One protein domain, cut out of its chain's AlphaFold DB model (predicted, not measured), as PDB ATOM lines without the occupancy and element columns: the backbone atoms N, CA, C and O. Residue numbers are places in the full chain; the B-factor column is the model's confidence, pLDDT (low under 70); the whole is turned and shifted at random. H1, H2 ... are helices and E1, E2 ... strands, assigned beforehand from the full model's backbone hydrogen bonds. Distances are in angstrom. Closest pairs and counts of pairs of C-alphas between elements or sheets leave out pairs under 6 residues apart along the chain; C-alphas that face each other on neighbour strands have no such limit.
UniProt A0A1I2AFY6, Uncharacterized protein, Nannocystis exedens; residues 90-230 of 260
ATOM      1  N   PRO A  90     145.442 128.579  67.600       80.31
ATOM      2  CA  PRO A  90     145.682 129.019  66.222       80.31
ATOM      3  C   PRO A  90     145.303 130.483  65.969       80.31
ATOM      4  O   PRO A  90     145.822 131.095  65.039       80.31
ATOM      5  N   TYR A  91     144.417 131.038  66.797       77.31
ATOM      6  CA  TYR A  91     143.829 132.361  66.612       77.31
ATOM      7  C   TYR A  91     144.180 133.332  67.736       77.31
ATOM      8  O   TYR A  91     143.762 134.480  67.676       77.31
ATOM      9  N   ALA A  92     144.968 132.915  68.733       77.88
ATOM     10  CA  ALA A  92     145.163 133.628  70.001       77.88
ATOM     11  C   ALA A  92     145.638 135.090  69.879       77.88
ATOM     12  O   ALA A  92     145.465 135.861  70.816       77.88
ATOM     13  N   ASN A  93     146.223 135.479  68.741       80.81
ATOM     14  CA  ASN A  93     146.709 136.839  68.480       80.81
ATOM     15  C   ASN A  93     145.887 137.596  67.419       80.81
ATOM     16  O   ASN A  93     146.337 138.631  66.929       80.81
ATOM     17  N   ASP A  94     144.734 137.065  67.016       81.94
ATOM     18  CA  ASP A  94     143.869 137.640  65.988       81.94
ATOM     19  C   ASP A  94     142.489 138.002  66.557       81.94
ATOM     20  O   ASP A  94     141.550 137.206  66.545       81.94
ATOM     21  N   ASP A  95     142.363 139.245  67.026       82.56
ATOM     22  CA  ASP A  95     141.115 139.791  67.575       82.56
ATOM     23  C   ASP A  95     140.032 140.043  66.506       82.56
ATOM     24  O   ASP A  95     138.915 140.450  66.843       82.56
ATOM     25  N   SER A  96     140.323 139.816  65.216       82.31
ATOM     26  CA  SER A  96     139.286 139.826  64.176       82.31
ATOM     27  C   SER A  96     138.390 138.585  64.234       82.31
ATOM     28  O   SER A  96     137.277 138.610  63.709       82.31
ATOM     29  N   ILE A  97     138.841 137.529  64.921       83.81
ATOM     30  CA  ILE A  97     138.096 136.286  65.123       83.81
ATOM     31  C   ILE A  97     137.335 136.379  66.458       83.81
ATOM     32  O   ILE A  97     137.977 136.439  67.512       83.81
ATOM     33  N   PRO A  98     135.983 136.343  66.464       86.50
ATOM     34  CA  PRO A  98     135.177 136.523  67.672       86.50
ATOM     35  C   PRO A  98     135.530 135.568  68.813       86.50
ATOM     36  O   PRO A  98     135.589 136.007  69.960       86.50
ATOM     37  N   VAL A  99     135.826 134.296  68.512       86.75
ATOM     38  CA  VAL A  99     136.249 133.305  69.523       86.75
ATOM     39  C   VAL A  99     137.533 133.754  70.217       86.75
ATOM     40  O   VAL A  99     137.600 133.743  71.442       86.75
ATOM     41  N   SER A 100     138.536 134.189  69.449       87.75
ATOM     42  CA  SER A 100     139.824 134.622  69.998       87.75
ATOM     43  C   SER A 100     139.684 135.887  70.836       87.75
ATOM     44  O   SER A 100     140.089 135.910  71.998       87.75
ATOM     45  N   LYS A 101     139.015 136.903  70.283       89.56
ATOM     46  CA  LYS A 101     138.769 138.167  70.976       89.56
ATOM     47  C   LYS A 101     138.044 137.950  72.306       89.56
ATOM     48  O   LYS A 101     138.499 138.421  73.342       89.56
ATOM     49  N   THR A 102     136.938 137.206  72.286       89.50
ATOM     50  CA  THR A 102     136.118 136.954  73.484       89.50
ATOM     51  C   THR A 102     136.887 136.128  74.513       89.50
ATOM     52  O   THR A 102     136.801 136.400  75.708       89.50
ATOM     53  N   TYR A 103     137.687 135.156  74.065       89.94
ATOM     54  CA  TYR A 103     138.538 134.359  74.945       89.94
ATOM     55  C   TYR A 103     139.628 135.214  75.605       89.94
ATOM     56  O   TYR A 103     139.822 135.136  76.817       89.94
ATOM     57  N   ASN A 104     140.291 136.093  74.852       88.94
ATOM     58  CA  ASN A 104     141.283 137.028  75.386       88.94
ATOM     59  C   ASN A 104     140.659 138.036  76.367       88.94
ATOM     60  O   ASN A 104     141.215 138.274  77.444       88.94
ATOM     61  N   ASP A 105     139.477 138.569  76.045       89.06
ATOM     62  CA  ASP A 105     138.710 139.452  76.929       89.06
ATOM     63  C   ASP A 105     138.350 138.733  78.243       89.06
ATOM     64  O   ASP A 105     138.558 139.277  79.331       89.06
ATOM     65  N   ALA A 106     137.889 137.482  78.167       88.88
ATOM     66  CA  ALA A 106     137.634 136.624  79.325       88.88
ATOM     67  C   ALA A 106     138.893 136.399  80.177       88.88
ATOM     68  O   ALA A 106     138.852 136.528  81.406       88.88
ATOM     69  N   LEU A 107     140.043 136.127  79.549       87.69
ATOM     70  CA  LEU A 107     141.313 135.969  80.260       87.69
ATOM     71  C   LEU A 107     141.730 137.243  81.011       87.69
ATOM     72  O   LEU A 107     142.253 137.144  82.130       87.69
ATOM     73  N   ALA A 108     141.468 138.416  80.426       88.38
ATOM     74  CA  ALA A 108     141.748 139.722  81.020       88.38
ATOM     75  C   ALA A 108     140.821 140.059  82.205       88.38
ATOM     76  O   ALA A 108     141.247 140.741  83.140       88.38
ATOM     77  N   GLN A 109     139.586 139.548  82.228       86.38
ATOM     78  CA  GLN A 109     138.620 139.746  83.322       86.38
ATOM     79  C   GLN A 109     138.814 138.745  84.470       86.38
ATOM     80  O   GLN A 109     137.873 138.126  84.963       86.38
ATOM     81  N   ALA A 110     140.053 138.600  84.939       81.56
ATOM     82  CA  ALA A 110     140.450 137.585  85.912       81.56
ATOM     83  C   ALA A 110     139.566 137.501  87.168       81.56
ATOM     84  O   ALA A 110     139.265 136.401  87.630       81.56
ATOM     85  N   SER A 111     139.160 138.649  87.713       82.56
ATOM     86  CA  SER A 111     138.354 138.748  88.935       82.56
ATOM     87  C   SER A 111     136.863 138.482  88.724       82.56
ATOM     88  O   SER A 111     136.156 138.228  89.696       82.56
ATOM     89  N   ALA A 112     136.365 138.474  87.481       84.25
ATOM     90  CA  ALA A 112     135.010 137.997  87.199       84.25
ATOM     91  C   ALA A 112     134.880 136.489  87.496       84.25
ATOM     92  O   ALA A 112     133.829 136.039  87.952       84.25
ATOM     93  N   TYR A 113     135.982 135.744  87.350       82.38
ATOM     94  CA  TYR A 113     136.127 134.323  87.687       82.38
ATOM     95  C   TYR A 113     136.496 134.098  89.160       82.38
ATOM     96  O   TYR A 113     137.224 133.168  89.480       82.38
ATOM     97  N   SER A 114     136.069 134.968  90.067       82.00
ATOM     98  CA  SER A 114     136.234 134.775  91.509       82.00
ATOM     99  C   SER A 114     135.056 135.397  92.230       82.00
ATOM    100  O   SER A 114     134.771 136.561  91.986       82.00
ATOM    101  N   CYS A 115     134.372 134.675  93.111       79.69
ATOM    102  CA  CYS A 115     133.166 135.210  93.741       79.69
ATOM    103  C   CYS A 115     133.463 136.352  94.714       79.69
ATOM    104  O   CYS A 115     134.283 136.205  95.622       79.69
ATOM    105  N   ALA A 116     132.735 137.459  94.558       84.12
ATOM    106  CA  ALA A 116     132.650 138.470  95.598       84.12
ATOM    107  C   ALA A 116     132.016 137.871  96.869       84.12
ATOM    108  O   ALA A 116     131.162 136.980  96.794       84.12
ATOM    109  N   GLN A 117     132.446 138.335  98.043       84.00
ATOM    110  CA  GLN A 117     132.063 137.735  99.325       84.00
ATOM    111  C   GLN A 117     130.552 137.839  99.585       84.00
ATOM    112  O   GLN A 117     129.938 136.932 100.143       84.00
ATOM    113  N   GLU A 118     129.938 138.926  99.128       85.06
ATOM    114  CA  GLU A 118     128.501 139.181  99.192       85.06
ATOM    115  C   GLU A 118     127.659 138.218  98.338       85.06
ATOM    116  O   GLU A 118     126.448 138.133  98.532       85.06
ATOM    117  N   LEU A 119     128.288 137.467  97.428       86.75
ATOM    118  CA  LEU A 119     127.636 136.488  96.556       86.75
ATOM    119  C   LEU A 119     127.821 135.047  97.044       86.75
ATOM    120  O   LEU A 119     127.434 134.105  96.349       86.75
ATOM    121  N   TYR A 120     128.384 134.836  98.233       88.00
ATOM    122  CA  TYR A 120     128.483 133.496  98.805       88.00
ATOM    123  C   TYR A 120     127.084 132.902  99.031       88.00
ATOM    124  O   TYR A 120     126.148 133.589  99.436       88.00
ATOM    125  N   GLY A 121     126.934 131.610  98.744       87.06
ATOM    126  CA  GLY A 121     125.661 130.885  98.734       87.06
ATOM    127  C   GLY A 121     124.910 130.942  97.399       87.06
ATOM    128  O   GLY A 121     123.921 130.224  97.243       87.06
ATOM    129  N   SER A 122     125.369 131.753  96.439       88.38
ATOM    130  CA  SER A 122     124.797 131.868  95.086       88.38
ATOM    131  C   SER A 122     125.309 130.779  94.141       88.38
ATOM    132  O   SER A 122     126.325 130.141  94.411       88.38
ATOM    133  N   ALA A 123     124.644 130.589  92.999       85.88
ATOM    134  CA  ALA A 123     125.030 129.574  92.018       85.88
ATOM    135  C   ALA A 123     126.462 129.793  91.490       85.88
ATOM    136  O   ALA A 123     126.826 130.901  91.105       85.88
ATOM    137  N   GLY A 124     127.288 128.746  91.494       82.06
ATOM    138  CA  GLY A 124     128.709 128.814  91.135       82.06
ATOM    139  C   GLY A 124     129.613 129.464  92.178       82.06
ATOM    140  O   GLY A 124     130.820 129.522  91.964       82.06
ATOM    141  N   CYS A 125     129.066 129.936  93.299       84.94
ATOM    142  CA  CYS A 125     129.849 130.495  94.393       84.94
ATOM    143  C   CYS A 125     129.923 129.538  95.587       84.94
ATOM    144  O   CYS A 125     129.040 128.688  95.762       84.94
ATOM    145  N   PRO A 126     130.978 129.658  96.417       84.94
ATOM    146  CA  PRO A 126     131.085 128.896  97.653       84.94
ATOM    147  C   PRO A 126     129.865 129.117  98.550       84.94
ATOM    148  O   PRO A 126     129.286 130.207  98.513       84.94
ATOM    149  N   PRO A 127     129.472 128.131  99.373       86.81
ATOM    150  CA  PRO A 127     128.385 128.303 100.330       86.81
ATOM    151  C   PRO A 127     128.672 129.459 101.295       86.81
ATOM    152  O   PRO A 127     129.815 129.716 101.682       86.81
ATOM    153  N   ASN A 128     127.617 130.144 101.735       85.56
ATOM    154  CA  ASN A 128     127.736 131.109 102.822       85.56
ATOM    155  C   ASN A 128     127.744 130.341 104.150       85.56
ATOM    156  O   ASN A 128     126.697 129.982 104.694       85.56
ATOM    157  N   GLY A 129     128.942 129.988 104.619       83.19
ATOM    158  CA  GLY A 129     129.100 128.995 105.677       83.19
ATOM    159  C   GLY A 129     128.785 127.595 105.146       83.19
ATOM    160  O   GLY A 129     129.474 127.113 104.257       83.19
ATOM    161  N   SER A 130     127.749 126.939 105.675       78.19
ATOM    162  CA  SER A 130     127.326 125.588 105.250       78.19
ATOM    163  C   SER A 130     125.975 125.569 104.525       78.19
ATOM    164  O   SER A 130     125.340 124.519 104.446       78.19
ATOM    165  N   ALA A 131     125.505 126.719 104.033       84.44
ATOM    166  CA  ALA A 131     124.210 126.844 103.371       84.44
ATOM    167  C   ALA A 131     124.339 127.435 101.960       84.44
ATOM    168  O   ALA A 131     125.098 128.379 101.725       84.44
ATOM    169  N   CYS A 132     123.547 126.881 101.043       89.88
ATOM    170  CA  CYS A 132     123.278 127.449  99.729       89.88
ATOM    171  C   CYS A 132     121.921 128.161  99.733       89.88
ATOM    172  O   CYS A 132     121.049 127.833 100.544       89.88
ATOM    173  N   ASN A 133     121.738 129.120  98.826       89.56
ATOM    174  CA  ASN A 133     120.450 129.783  98.628       89.56
ATOM    175  C   ASN A 133     119.375 128.782  98.162       89.56
ATOM    176  O   ASN A 133     119.678 127.695  97.664       89.56
ATOM    177  N   GLU A 134     118.103 129.144  98.335       87.88
ATOM    178  CA  GLU A 134     116.969 128.288  97.971       87.88
ATOM    179  C   GLU A 134     117.042 127.829  96.502       87.88
ATOM    180  O   GLU A 134     117.353 128.610  95.605       87.88
ATOM    181  N   GLY A 135     116.766 126.542  96.260       82.56
ATOM    182  CA  GLY A 135     116.836 125.931  94.926       82.56
ATOM    183  C   GLY A 135     118.225 125.427  94.511       82.56
ATOM    184  O   GLY A 135     118.349 124.828  93.441       82.56
ATOM    185  N   LEU A 136     119.245 125.611  95.356       87.44
ATOM    186  CA  LEU A 136     120.612 125.147  95.120       87.44
ATOM    187  C   LEU A 136     121.005 124.011  96.077       87.44
ATOM    188  O   LEU A 136     120.532 123.927  97.211       87.44
ATOM    189  N   GLU A 137     121.908 123.151  95.620       86.75
ATOM    190  CA  GLU A 137     122.522 122.079  96.395       86.75
ATOM    191  C   GLU A 137     124.039 122.253  96.484       86.75
ATOM    192  O   GLU A 137     124.690 122.757  95.567       86.75
ATOM    193  N   LEU A 138     124.593 121.831  97.619       84.94
ATOM    194  CA  LEU A 138     126.027 121.817  97.863       84.94
ATOM    195  C   LEU A 138     126.677 120.724  97.001       84.94
ATOM    196  O   LEU A 138     126.280 119.558  97.063       84.94
ATOM    197  N   ARG A 139     127.681 121.093  96.210       79.12
ATOM    198  CA  ARG A 139     128.460 120.204  95.336       79.12
ATOM    199  C   ARG A 139     129.948 120.391  95.588       79.12
ATOM    200  O   ARG A 139     130.351 121.429  96.100       79.12
ATOM    201  N   THR A 140     130.760 119.406  95.220       74.94
ATOM    202  CA  THR A 140     132.222 119.519  95.278       74.94
ATOM    203  C   THR A 140     132.784 119.899  93.918       74.94
ATOM    204  O   THR A 140     132.298 119.453  92.879       74.94
ATOM    205  N   TYR A 141     133.831 120.710  93.918       67.00
ATOM    206  CA  TYR A 141     134.520 121.152  92.712       67.00
ATOM    207  C   TYR A 141     135.154 119.979  91.936       67.00
ATOM    208  O   TYR A 141     135.162 119.999  90.706       67.00
ATOM    209  N   GLU A 142     135.571 118.903  92.618       63.09
ATOM    210  CA  GLU A 142     136.033 117.662  91.967       63.09
ATOM    211  C   GLU A 142     134.964 117.057  91.049       63.09
ATOM    212  O   GLU A 142     135.256 116.704  89.910       63.09
ATOM    213  N   SER A 143     133.705 117.028  91.506       59.41
ATOM    214  CA  SER A 143     132.576 116.528  90.708       59.41
ATOM    215  C   SER A 143     132.262 117.391  89.484       59.41
ATOM    216  O   SER A 143     131.458 116.998  88.645       59.41
ATOM    217  N   LEU A 144     132.871 118.574  89.394       59.41
ATOM    218  CA  LEU A 144     132.568 119.577  88.387       59.41
ATOM    219  C   LEU A 144     133.710 119.735  87.391       59.41
ATOM    220  O   LEU A 144     133.440 119.779  86.205       59.41
ATOM    221  N   ILE A 145     134.970 119.783  87.826       58.25
ATOM    222  CA  ILE A 145     136.128 120.065  86.955       58.25
ATOM    223  C   ILE A 145     137.090 118.879  86.841       58.25
ATOM    224  O   ILE A 145     137.944 118.882  85.960       58.25
ATOM    225  N   GLY A 146     136.926 117.844  87.676       52.88
ATOM    226  CA  GLY A 146     137.742 116.625  87.697       52.88
ATOM    227  C   GLY A 146     139.245 116.866  87.525       52.88
ATOM    228  O   GLY A 146     139.917 116.141  86.790       52.88
ATOM    229  N   ASP A 147     139.762 117.897  88.196       53.22
ATOM    230  CA  ASP A 147     141.195 118.146  88.318       53.22
ATOM    231  C   ASP A 147     141.780 117.195  89.373       53.22
ATOM    232  O   ASP A 147     141.959 117.544  90.538       53.22
ATOM    233  N   ALA A 148     142.028 115.951  88.958       47.44
ATOM    234  CA  ALA A 148     142.650 114.932  89.803       47.44
ATOM    235  C   ALA A 148     144.115 115.264  90.153       47.44
ATOM    236  O   ALA A 148     144.664 114.687  91.094       47.44
ATOM    237  N   ASP A 149     144.741 116.190  89.419       49.56
ATOM    238  CA  ASP A 149     146.122 116.616  89.644       49.56
ATOM    239  C   ASP A 149     146.227 117.657  90.773       49.56
ATOM    240  O   ASP A 149     147.331 117.946  91.247       49.56
ATOM    241  N   ASN A 150     145.095 118.197  91.249       53.47
ATOM    242  CA  ASN A 150     145.049 119.172  92.333       53.47
ATOM    243  C   ASN A 150     143.972 118.836  93.390       53.47
ATOM    244  O   ASN A 150     142.930 119.492  93.463       53.47
ATOM    245  N   PRO A 151     144.221 117.830  94.255       48.53
ATOM    246  CA  PRO A 151     143.229 117.314  95.203       48.53
ATOM    247  C   PRO A 151     142.755 118.351  96.232       48.53
ATOM    248  O   PRO A 151     141.648 118.233  96.748       48.53
ATOM    249  N   GLU A 152     143.541 119.403  96.495       54.91
ATOM    250  CA  GLU A 152     143.144 120.507  97.382       54.91
ATOM    251  C   GLU A 152     141.939 121.289  96.840       54.91
ATOM    252  O   GLU A 152     141.144 121.825  97.611       54.91
ATOM    253  N   GLN A 153     141.763 121.331  95.515       55.56
ATOM    254  CA  GLN A 153     140.576 121.933  94.914       55.56
ATOM    255  C   GLN A 153     139.363 121.009  95.002       55.56
ATOM    256  O   GLN A 153     138.240 121.497  94.938       55.56
ATOM    257  N   GLY A 154     139.552 119.701  95.200       56.16
ATOM    258  CA  GLY A 154     138.461 118.729  95.214       56.16
ATOM    259  C   GLY A 154     137.487 118.886  96.385       56.16
ATOM    260  O   GLY A 154     136.298 118.603  96.248       56.16
ATOM    261  N   GLU A 155     137.953 119.443  97.503       63.94
ATOM    262  CA  GLU A 155     137.131 119.705  98.692       63.94
ATOM    263  C   GLU A 155     136.362 121.033  98.627       63.94
ATOM    264  O   GLU A 155     135.521 121.308  99.490       63.94
ATOM    265  N   VAL A 156     136.616 121.869  97.612       72.00
ATOM    266  CA  VAL A 156     135.956 123.170  97.489       72.00
ATOM    267  C   VAL A 156     134.474 122.952  97.209       72.00
ATOM    268  O   VAL A 156     134.080 122.401  96.180       72.00
ATOM    269  N   GLN A 157     133.638 123.388  98.146       80.31
ATOM    270  CA  GLN A 157     132.192 123.309  98.018       80.31
ATOM    271  C   GLN A 157     131.663 124.493  97.218       80.31
ATOM    272  O   GLN A 157     132.080 125.631  97.427       80.31
ATOM    273  N   VAL A 158     130.706 124.228  96.339       82.31
ATOM    274  CA  VAL A 158     130.016 125.236  95.534       82.31
ATOM    275  C   VAL A 158     128.515 124.985  95.569       82.31
ATOM    276  O   VAL A 158     128.066 123.858  95.782       82.31
ATOM    277  N   CYS A 159     127.729 126.032  95.355       85.25
ATOM    278  CA  CYS A 159     126.281 125.920  95.250       85.25
ATOM    279  C   CYS A 159     125.867 125.786  93.781       85.25
ATOM    280  O   CYS A 159     126.230 126.620  92.955       85.25
ATOM    281  N   ALA A 160     125.101 124.752  93.442       82.94
ATOM    282  CA  ALA A 160     124.650 124.482  92.075       82.94
ATOM    283  C   ALA A 160     123.134 124.252  92.026       82.94
ATOM    284  O   ALA A 160     122.585 123.708  92.984       82.94
ATOM    285  N   PRO A 161     122.430 124.614  90.939       78.19
ATOM    286  CA  PRO A 161     121.041 124.211  90.761       78.19
ATOM    287  C   PRO A 161     120.908 122.690  90.758       78.19
ATOM    288  O   PRO A 161     121.763 121.974  90.229       78.19
ATOM    289  N   LYS A 162     119.805 122.190  91.315       76.06
ATOM    290  CA  LYS A 162     119.555 120.750  91.368       76.06
ATOM    291  C   LYS A 162     119.544 120.137  89.965       76.06
ATOM    292  O   LYS A 162     118.777 120.566  89.107       76.06
ATOM    293  N   GLY A 163     120.354 119.100  89.757       67.00
ATOM    294  CA  GLY A 163     120.424 118.380  88.477       67.00
ATOM    295  C   GLY A 163     121.237 119.071  87.376       67.00
ATOM    296  O   GLY A 163     121.307 118.536  86.274       67.00
ATOM    297  N   VAL A 164     121.879 120.209  87.666       63.88
ATOM    298  CA  VAL A 164     122.806 120.888  86.748       63.88
ATOM    299  C   VAL A 164     124.212 120.841  87.337       63.88
ATOM    300  O   VAL A 164     124.420 121.124  88.516       63.88
ATOM    301  N   ALA A 165     125.202 120.506  86.514       67.06
ATOM    302  CA  ALA A 165     126.601 120.712  86.859       67.06
ATOM    303  C   ALA A 165     126.925 122.210  86.704       67.06
ATOM    304  O   ALA A 165     127.148 122.707  85.601       67.06
ATOM    305  N   ALA A 166     126.857 122.971  87.797       67.75
ATOM    306  CA  ALA A 166     127.309 124.361  87.801       67.75
ATOM    307  C   ALA A 166     128.785 124.408  88.162       67.75
ATOM    308  O   ALA A 166     129.192 123.817  89.155       67.75
ATOM    309  N   VAL A 167     129.563 125.140  87.382       74.88
ATOM    310  CA  VAL A 167     131.004 125.242  87.564       74.88
ATOM    311  C   VAL A 167     131.342 126.622  88.108       74.88
ATOM    312  O   VAL A 167     130.862 127.630  87.589       74.88
ATOM    313  N   ALA A 168     132.154 126.665  89.164       73.00
ATOM    314  CA  ALA A 168     132.636 127.922  89.718       73.00
ATOM    315  C   ALA A 168     133.698 128.540  88.809       73.00
ATOM    316  O   ALA A 168     134.656 127.868  88.417       73.00
ATOM    317  N   GLY A 169     133.574 129.842  88.547       68.56
ATOM    318  CA  GLY A 169     134.668 130.607  87.966       68.56
ATOM    319  C   GLY A 169     135.911 130.494  88.849       68.56
ATOM    320  O   GLY A 169     135.865 130.834  90.031       68.56
ATOM    321  N   ASN A 170     137.015 130.007  88.282       71.00
ATOM    322  CA  ASN A 170     138.346 130.157  88.857       71.00
ATOM    323  C   ASN A 170     139.415 130.241  87.758       71.00
ATOM    324  O   ASN A 170     139.121 130.153  86.567       71.00
ATOM    325  N   SER A 171     140.674 130.448  88.148       67.56
ATOM    326  CA  SER A 171     141.771 130.621  87.191       67.56
ATOM    327  C   SER A 171     142.089 129.380  86.352       67.56
ATOM    328  O   SER A 171     142.619 129.548  85.259       67.56
ATOM    329  N   ALA A 172     141.794 128.165  86.829       69.31
ATOM    330  CA  ALA A 172     142.122 126.918  86.127       69.31
ATOM    331  C   ALA A 172     141.200 126.658  84.923       69.31
ATOM    332  O   ALA A 172     141.635 126.089  83.923       69.31
ATOM    333  N   VAL A 173     139.953 127.131  85.001       74.00
ATOM    334  CA  VAL A 173     138.922 126.974  83.957       74.00
ATOM    335  C   VAL A 173     138.490 128.301  83.333       74.00
ATOM    336  O   VAL A 173     137.419 128.417  82.737       74.00
ATOM    337  N   ARG A 174     139.322 129.336  83.464       84.00
ATOM    338  CA  ARG A 174     139.039 130.653  82.893       84.00
ATOM    339  C   ARG A 174     138.911 130.578  81.373       84.00
ATOM    340  O   ARG A 174     139.756 129.981  80.713       84.00
ATOM    341  N   GLY A 175     137.878 131.218  80.831       86.81
ATOM    342  CA  GLY A 175     137.620 131.274  79.394       86.81
ATOM    343  C   GLY A 175     137.030 129.992  78.804       86.81
ATOM    344  O   GLY A 175     136.697 129.990  77.622       86.81
ATOM    345  N   PHE A 176     136.848 128.916  79.583       87.75
ATOM    346  CA  PHE A 176     136.175 127.707  79.088       87.75
ATOM    347  C   PHE A 176     134.700 127.940  78.762       87.75
ATOM    348  O   PHE A 176     134.175 127.290  77.869       87.75
ATOM    349  N   ASP A 177     134.058 128.914  79.401       90.19
ATOM    350  CA  ASP A 177     132.710 129.357  79.050       90.19
ATOM    351  C   ASP A 177     132.622 129.876  77.610       90.19
ATOM    352  O   ASP A 177     131.666 129.568  76.902       90.19
ATOM    353  N   VAL A 178     133.663 130.572  77.144       91.50
ATOM    354  CA  VAL A 178     133.799 131.001  75.744       91.50
ATOM    355  C   VAL A 178     133.978 129.799  74.818       91.50
ATOM    356  O   VAL A 178     133.345 129.720  73.768       91.50
ATOM    357  N   LEU A 179     134.822 128.840  75.198       91.12
ATOM    358  CA  LEU A 179     135.083 127.664  74.363       91.12
ATOM    359  C   LEU A 179     133.858 126.745  74.265       91.12
ATOM    360  O   LEU A 179     133.563 126.224  73.190       91.12
ATOM    361  N   ASP A 180     133.109 126.589  75.353       90.44
ATOM    362  CA  ASP A 180     131.841 125.866  75.351       90.44
ATOM    363  C   ASP A 180     130.802 126.587  74.508       90.44
ATOM    364  O   ASP A 180     130.176 125.959  73.660       90.44
ATOM    365  N   GLN A 181     130.641 127.903  74.685       90.31
ATOM    366  CA  GLN A 181     129.694 128.678  73.886       90.31
ATOM    367  C   GLN A 181     130.004 128.587  72.388       90.31
ATOM    368  O   GLN A 181     129.079 128.515  71.578       90.31
ATOM    369  N   HIS A 182     131.284 128.518  72.009       89.31
ATOM    370  CA  HIS A 182     131.669 128.249  70.629       89.31
ATOM    371  C   HIS A 182     131.120 126.914  70.122       89.31
ATOM    372  O   HIS A 182     130.466 126.879  69.081       89.31
ATOM    373  N   CYS A 183     131.314 125.834  70.879       87.94
ATOM    374  CA  CYS A 183     130.796 124.517  70.519       87.94
ATOM    375  C   CYS A 183     129.263 124.471  70.474       87.94
ATOM    376  O   CYS A 183     128.696 123.911  69.532       87.94
ATOM    377  N   ARG A 184     128.595 125.100  71.448       87.44
ATOM    378  CA  ARG A 184     127.128 125.188  71.507       87.44
ATOM    379  C   ARG A 184     126.554 125.927  70.313       87.44
ATOM    380  O   ARG A 184     125.577 125.477  69.721       87.44
ATOM    381  N   SER A 185     127.194 127.030  69.936       84.69
ATOM    382  CA  SER A 185     126.788 127.826  68.780       84.69
ATOM    383  C   SER A 185     127.029 127.066  67.479       84.69
ATOM    384  O   SER A 185     126.138 127.017  66.636       84.69
ATOM    385  N   TYR A 186     128.198 126.429  67.325       83.19
ATOM    386  CA  TYR A 186     128.555 125.677  66.116       83.19
ATOM    387  C   TYR A 186     127.514 124.606  65.779       83.19
ATOM    388  O   TYR A 186     127.064 124.516  64.638       83.19
ATOM    389  N   PHE A 187     127.100 123.823  66.780       81.31
ATOM    390  CA  PHE A 187     126.146 122.727  66.596       81.31
ATOM    391  C   PHE A 187     124.691 123.093  66.865       81.31
ATOM    392  O   PHE A 187     123.809 122.253  66.667       81.31
ATOM    393  N   CYS A 188     124.414 124.324  67.294       80.25
ATOM    394  CA  CYS A 188     123.067 124.732  67.669       80.25
ATOM    395  C   CYS A 188     122.476 123.884  68.804       80.25
ATOM    396  O   CYS A 188     121.320 123.455  68.747       80.25
ATOM    397  N   ASP A 189     123.308 123.535  69.782       82.06
ATOM    398  CA  ASP A 189     122.976 122.523  70.780       82.06
ATOM    399  C   ASP A 189     123.789 122.720  72.067       82.06
ATOM    400  O   ASP A 189     125.016 122.628  72.078       82.06
ATOM    401  N   GLU A 190     123.087 122.955  73.176       83.38
ATOM    402  CA  GLU A 190     123.690 123.179  74.495       83.38
ATOM    403  C   GLU A 190     124.444 121.960  75.041       83.38
ATOM    404  O   GLU A 190     125.285 122.103  75.934       83.38
ATOM    405  N   SER A 191     124.169 120.766  74.509       85.00
ATOM    406  CA  SER A 191     124.864 119.543  74.897       85.00
ATOM    407  C   SER A 191     126.283 119.456  74.344       85.00
ATOM    408  O   SER A 191     127.009 118.563  74.762       85.00
ATOM    409  N   PHE A 192     126.716 120.358  73.457       86.88
ATOM    410  CA  PHE A 192     128.092 120.378  72.963       86.88
ATOM    411  C   PHE A 192     128.982 121.297  73.799       86.88
ATOM    412  O   PHE A 192     128.651 122.447  74.076       86.88
ATOM    413  N   VAL A 193     130.143 120.786  74.192       88.44
ATOM    414  CA  VAL A 193     131.131 121.468  75.039       88.44
ATOM    415  C   VAL A 193     132.529 121.277  74.473       88.44
ATOM    416  O   VAL A 193     132.780 120.368  73.672       88.44
ATOM    417  N   CYS A 194     133.461 122.123  74.899       89.12
ATOM    418  CA  CYS A 194     134.849 121.982  74.507       89.12
ATOM    419  C   CYS A 194     135.539 120.901  75.352       89.12
ATOM    420  O   CYS A 194     135.561 120.937  76.584       89.12
ATOM    421  N   ASN A 195     136.148 119.927  74.682       87.19
ATOM    422  CA  ASN A 195     137.038 118.959  75.300       87.19
ATOM    423  C   ASN A 195     138.475 119.325  74.958       87.19
ATOM    424  O   ASN A 195     138.846 119.255  73.793       87.19
ATOM    425  N   ARG A 196     139.286 119.675  75.959       80.81
ATOM    426  CA  ARG A 196     140.725 119.929  75.796       80.81
ATOM    427  C   ARG A 196     141.544 118.656  75.528       80.81
ATOM    428  O   ARG A 196     142.624 118.729  74.940       80.81
ATOM    429  N   GLY A 197     141.053 117.498  75.966       70.06
ATOM    430  CA  GLY A 197     141.789 116.237  76.012       70.06
ATOM    431  C   GLY A 197     142.905 116.220  77.069       70.06
ATOM    432  O   GLY A 197     143.222 117.224  77.702       70.06
ATOM    433  N   SER A 198     143.541 115.060  77.251       56.88
ATOM    434  CA  SER A 198     144.569 114.818  78.278       56.88
ATOM    435  C   SER A 198     145.997 115.245  77.881       56.88
ATOM    436  O   SER A 198     146.963 114.746  78.453       56.88
ATOM    437  N   GLY A 199     146.162 116.144  76.900       48.03
ATOM    438  CA  GLY A 199     147.466 116.717  76.537       48.03
ATOM    439  C   GLY A 199     147.753 116.819  75.032       48.03
ATOM    440  O   GLY A 199     147.435 115.929  74.250       48.03
ATOM    441  N   THR A 200     148.441 117.907  74.661       41.97
ATOM    442  CA  THR A 200     148.830 118.357  73.304       41.97
ATOM    443  C   THR A 200     147.677 118.679  72.341       41.97
ATOM    444  O   THR A 200     146.555 118.206  72.478       41.97
ATOM    445  N   SER A 201     147.956 119.570  71.384       48.88
ATOM    446  CA  SER A 201     147.017 120.324  70.535       48.88
ATOM    447  C   SER A 201     145.974 119.518  69.739       48.88
ATOM    448  O   SER A 201     145.092 120.124  69.140       48.88
ATOM    449  N   SER A 202     146.055 118.188  69.731       53.59
ATOM    450  CA  SER A 202     145.132 117.244  69.086       53.59
ATOM    451  C   SER A 202     143.933 116.832  69.958       53.59
ATOM    452  O   SER A 202     143.055 116.112  69.488       53.59
ATOM    453  N   GLY A 203     143.883 117.264  71.223       67.88
ATOM    454  CA  GLY A 203     142.775 116.960  72.135       67.88
ATOM    455  C   GLY A 203     141.568 117.894  72.021       67.88
ATOM    456  O   GLY A 203     140.470 117.467  72.358       67.88
ATOM    457  N   TRP A 204     141.770 119.119  71.523       83.75
ATOM    458  CA  TRP A 204     140.790 120.209  71.512       83.75
ATOM    459  C   TRP A 204     139.716 120.037  70.441       83.75
ATOM    460  O   TRP A 204     139.938 120.366  69.271       83.75
ATOM    461  N   ARG A 205     138.540 119.576  70.853       87.12
ATOM    462  CA  ARG A 205     137.393 119.379  69.963       87.12
ATOM    463  C   ARG A 205     136.071 119.629  70.669       87.12
ATOM    464  O   ARG A 205     135.952 119.404  71.872       87.12
ATOM    465  N   CYS A 206     135.088 120.056  69.897       86.75
ATOM    466  CA  CYS A 206     133.712 120.112  70.352       86.75
ATOM    467  C   CYS A 206     133.129 118.695  70.393       86.75
ATOM    468  O   CYS A 206     133.221 117.952  69.419       86.75
ATOM    469  N   VAL A 207     132.566 118.309  71.534       85.75
ATOM    470  CA  VAL A 207     131.973 116.982  71.765       85.75
ATOM    471  C   VAL A 207     130.661 117.129  72.511       85.75
ATOM    472  O   VAL A 207     130.473 118.116  73.223       85.75
ATOM    473  N   ARG A 208     129.790 116.124  72.427       85.44
ATOM    474  CA  ARG A 208     128.687 115.994  73.377       85.44
ATOM    475  C   ARG A 208     129.242 115.856  74.783       85.44
ATOM    476  O   ARG A 208     130.195 115.112  75.035       85.44
ATOM    477  N   CYS A 209     128.629 116.592  75.687       84.19
ATOM    478  CA  CYS A 209     129.020 116.613  77.067       84.19
ATOM    479  C   CYS A 209     128.712 115.265  77.716       84.19
ATOM    480  O   CYS A 209     127.700 114.618  77.437       84.19
ATOM    481  N   ASP A 210     129.622 114.848  78.578       79.75
ATOM    482  CA  ASP A 210     129.563 113.598  79.312       79.75
ATOM    483  C   ASP A 210     129.473 113.926  80.809       79.75
ATOM    484  O   ASP A 210     130.399 114.542  81.340       79.75
ATOM    485  N   PRO A 211     128.376 113.585  81.510       77.06
ATOM    486  CA  PRO A 211     128.216 113.932  82.922       77.06
ATOM    487  C   PRO A 211     129.235 113.230  83.829       77.06
ATOM    488  O   PRO A 211     129.446 113.685  84.951       77.06
ATOM    489  N   ASP A 212     129.875 112.159  83.349       74.75
ATOM    490  CA  ASP A 212     130.903 111.424  84.084       74.75
ATOM    491  C   ASP A 212     132.313 111.997  83.845       74.75
ATOM    492  O   ASP A 212     133.289 111.534  84.444       74.75
ATOM    493  N   LYS A 213     132.450 113.005  82.970       75.88
ATOM    494  CA  LYS A 213     133.719 113.691  82.714       75.88
ATOM    495  C   LYS A 213     133.806 115.033  83.426       75.88
ATOM    496  O   LYS A 213     132.838 115.758  83.611       75.88
ATOM    497  N   ALA A 214     135.046 115.387  83.725       75.81
ATOM    498  CA  ALA A 214     135.490 116.709  84.130       75.81
ATOM    499  C   ALA A 214     135.055 117.823  83.161       75.81
ATOM    500  O   ALA A 214     135.291 117.722  81.950       75.81
ATOM    501  N   TYR A 215     134.529 118.935  83.682       79.50
ATOM    502  CA  TYR A 215     134.365 120.164  82.906       79.50
ATOM    503  C   TYR A 215     135.699 120.626  82.301       79.50
ATOM    504  O   TYR A 215     136.762 120.494  82.904       79.50
ATOM    505  N   GLY A 216     135.647 121.119  81.064       78.38
ATOM    506  CA  GLY A 216     136.827 121.433  80.251       78.38
ATOM    507  C   GLY A 216     137.525 120.219  79.617       78.38
ATOM    508  O   GLY A 216     138.355 120.380  78.723       78.38
ATOM    509  N   ASN A 217     137.147 118.995  79.999       80.50
ATOM    510  CA  ASN A 217     137.581 117.744  79.367       80.50
ATOM    511  C   ASN A 217     136.389 116.980  78.754       80.50
ATOM    512  O   ASN A 217     136.354 115.748  78.748       80.50
ATOM    513  N   GLY A 218     135.396 117.714  78.241       79.38
ATOM    514  CA  GLY A 218     134.165 117.146  77.684       79.38
ATOM    515  C   GLY A 218     133.065 116.882  78.717       79.38
ATOM    516  O   GLY A 218     132.078 116.241  78.380       79.38
ATOM    517  N   GLY A 219     133.230 117.343  79.957       81.50
ATOM    518  CA  GLY A 219     132.222 117.260  81.010       81.50
ATOM    519  C   GLY A 219     131.013 118.154  80.775       81.50
ATOM    520  O   GLY A 219     131.155 119.275  80.285       81.50
ATOM    521  N   CYS A 220     129.823 117.693  81.162       83.25
ATOM    522  CA  CYS A 220     128.643 118.557  81.192       83.25
ATOM    523  C   CYS A 220     128.796 119.634  82.263       83.25
ATOM    524  O   CYS A 220     129.061 119.329  83.422       83.25
ATOM    525  N   GLY A 221     128.575 120.895  81.895       80.88
ATOM    526  CA  GLY A 221     128.537 121.977  82.865       80.88
ATOM    527  C   GLY A 221     128.157 123.322  82.270       80.88
ATOM    528  O   GLY A 221     128.200 123.527  81.061       80.88
ATOM    529  N   THR A 222     127.753 124.246  83.133       85.81
ATOM    530  CA  THR A 222     127.592 125.664  82.792       85.81
ATOM    531  C   THR A 222     128.445 126.476  83.747       85.81
ATOM    532  O   THR A 222     128.395 126.252  84.959       85.81
ATOM    533  N   MET A 223     129.228 127.407  83.210       86.44
ATOM    534  CA  MET A 223     130.018 128.323  84.020       86.44
ATOM    535  C   MET A 223     129.113 129.353  84.686       86.44
ATOM    536  O   MET A 223     128.344 130.040  84.010       86.44
ATOM    537  N   TYR A 224     129.248 129.491  86.000       87.00
ATOM    538  CA  TYR A 224     128.597 130.539  86.770       87.00
ATOM    539  C   TYR A 224     129.659 131.500  87.313       87.00
ATOM    540  O   TYR A 224     130.597 131.106  88.010       87.00
ATOM    541  N   LEU A 225     129.499 132.777  86.980       86.31
ATOM    542  CA  LEU A 225     130.362 133.882  87.372       86.31
ATOM    543  C   LEU A 225     129.538 134.840  88.234       86.31
ATOM    544  O   LEU A 225     128.436 135.226  87.855       86.31
ATOM    545  N   GLN A 226     130.059 135.237  89.397       85.00
ATOM    546  CA  GLN A 226     129.363 136.168  90.301       85.00
ATOM    547  C   GLN A 226     127.911 135.747  90.632       85.00
ATOM    548  O   GLN A 226     127.003 136.576  90.650       85.00
ATOM    549  N   GLY A 227     127.660 134.462  90.887       83.56
ATOM    550  CA  GLY A 227     126.327 133.999  91.286       83.56
ATOM    551  C   GLY A 227     125.324 133.793  90.144       83.56
ATOM    552  O   GLY A 227     124.190 133.400  90.418       83.56
ATOM    553  N   ALA A 228     125.712 134.041  88.888       86.31
ATOM    554  CA  ALA A 228     124.853 133.941  87.706       86.31
ATOM    555  C   ALA A 228     125.555 133.182  86.562       86.31
ATOM    556  O   ALA A 228     126.783 133.115  86.559       86.31
ATOM    557  N   PRO A 229     124.823 132.605  85.589       88.06
ATOM    558  CA  PRO A 229     125.440 132.027  84.395       88.06
ATOM    559  C   PRO A 229     126.345 133.049  83.696       88.06
ATOM    560  O   PRO A 229     126.028 134.242  83.680       88.06
ATOM    561  N   SER A 230     127.461 132.597  83.116       89.44
ATOM    562  CA  SER A 230     128.321 133.480  82.323       89.44
ATOM    563  C   SER A 230     127.503 134.158  81.228       89.44
ATOM    564  O   SER A 230     126.793 133.502  80.471       89.44
TER     565      SER A 230
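What this domain is: This is residues 90 to 230 of the 260 residues of an uncharacterized protein of Nannocystis exedens (UniProt A0A1I2AFY6). The domain has two ends joined through a small middle: at one end H5 lies between H1 and the hairpin E4 and E5, side by side with H1, and at the other end E1 and E2 pair as a two-strand ladder, with the short helices H3 and H4 in the chain between them. The short parallel pair E3 and E6 lies in the middle, nearest the mean of the C-alphas. The printed part has 141 residues, with five named helices and six named strands in the order H1 H2 E1 H3 H4 E2 E3 H5 E4 E5 E6; E1 and E2, like E4 and E5, are antiparallel. The class is mixed, helices and strands, though under half of the residues are in named elements; the whole is compact, with a radius of gyration of the C-alphas of 14.8 A and spans of 43 by 30 by 29 A.

Where its parts are: Find C-alpha 98 at (135.177, 136.523, 67.672); from there H1, residues 98 to 108, runs 15.2 A, and H2 follows at residues 110 to 113. Go on to E1, residues 136 to 140, 12.9 A long, then H3, residues 142 to 145, H4, residues 151 to 154, and E2, residues 157 to 161, 13.3 A long. After E3, residues 166 to 168, find C-alpha 176 at (136.175, 127.707, 79.088), where H5, residues 176 to 187, begins its 16.8 A. E4 is residues 192 to 195, E5 residues 205 to 208, and E6, residues 222 to 225, ends at C-alpha 225, (130.362, 133.882, 87.372).

How they stand to each other: H1 touches H5 with residues 178 to 182 of H5 alone, at a shallow tilt of 16 degrees, opposite ways; their closest C-alphas, of Tyr 103 and Val 178, are 5.9 A apart. The closest C-alphas of H2 and E6, Tyr 113 and Leu 225, are 5.8 A apart. Between E1 and E2, look at N 137 and O 160, 2.8 A, within hydrogen-bond range. H3 and H4 touch, with the closest C-alphas, of Glu 142 and Gly 154, 4.2 A apart. E2 and E3 come closest at the C-alphas of Ala 160 and Ala 166, 5.0 A. E3 and E6 are parallel, with N 167 and O 222 at 2.9 A. H5 and E4 come closest at Asp 180 and Val 193, their C-alphas 4.5 A apart; in the hairpin E4 and E5, N 193 and O 207 are at 2.9 A. In H1 and H5 every O i to N i+4 pair is within hydrogen-bond range; H2, H3 and H4 are too short for such a pair. H1 and E1 are apart.

The domain as a whole: The C-alphas of Ser 96 and Ser 130, the two farthest apart, are 45.1 A from each other. The printed part has no cut. The links from H2 to E1, 22 residues, and from E5 to E6, 13 residues, are long. The model's pLDDT is under 70 for 28 residues: 141 to 155, 163 to 166, 169, 171 to 172 and 198 to 203.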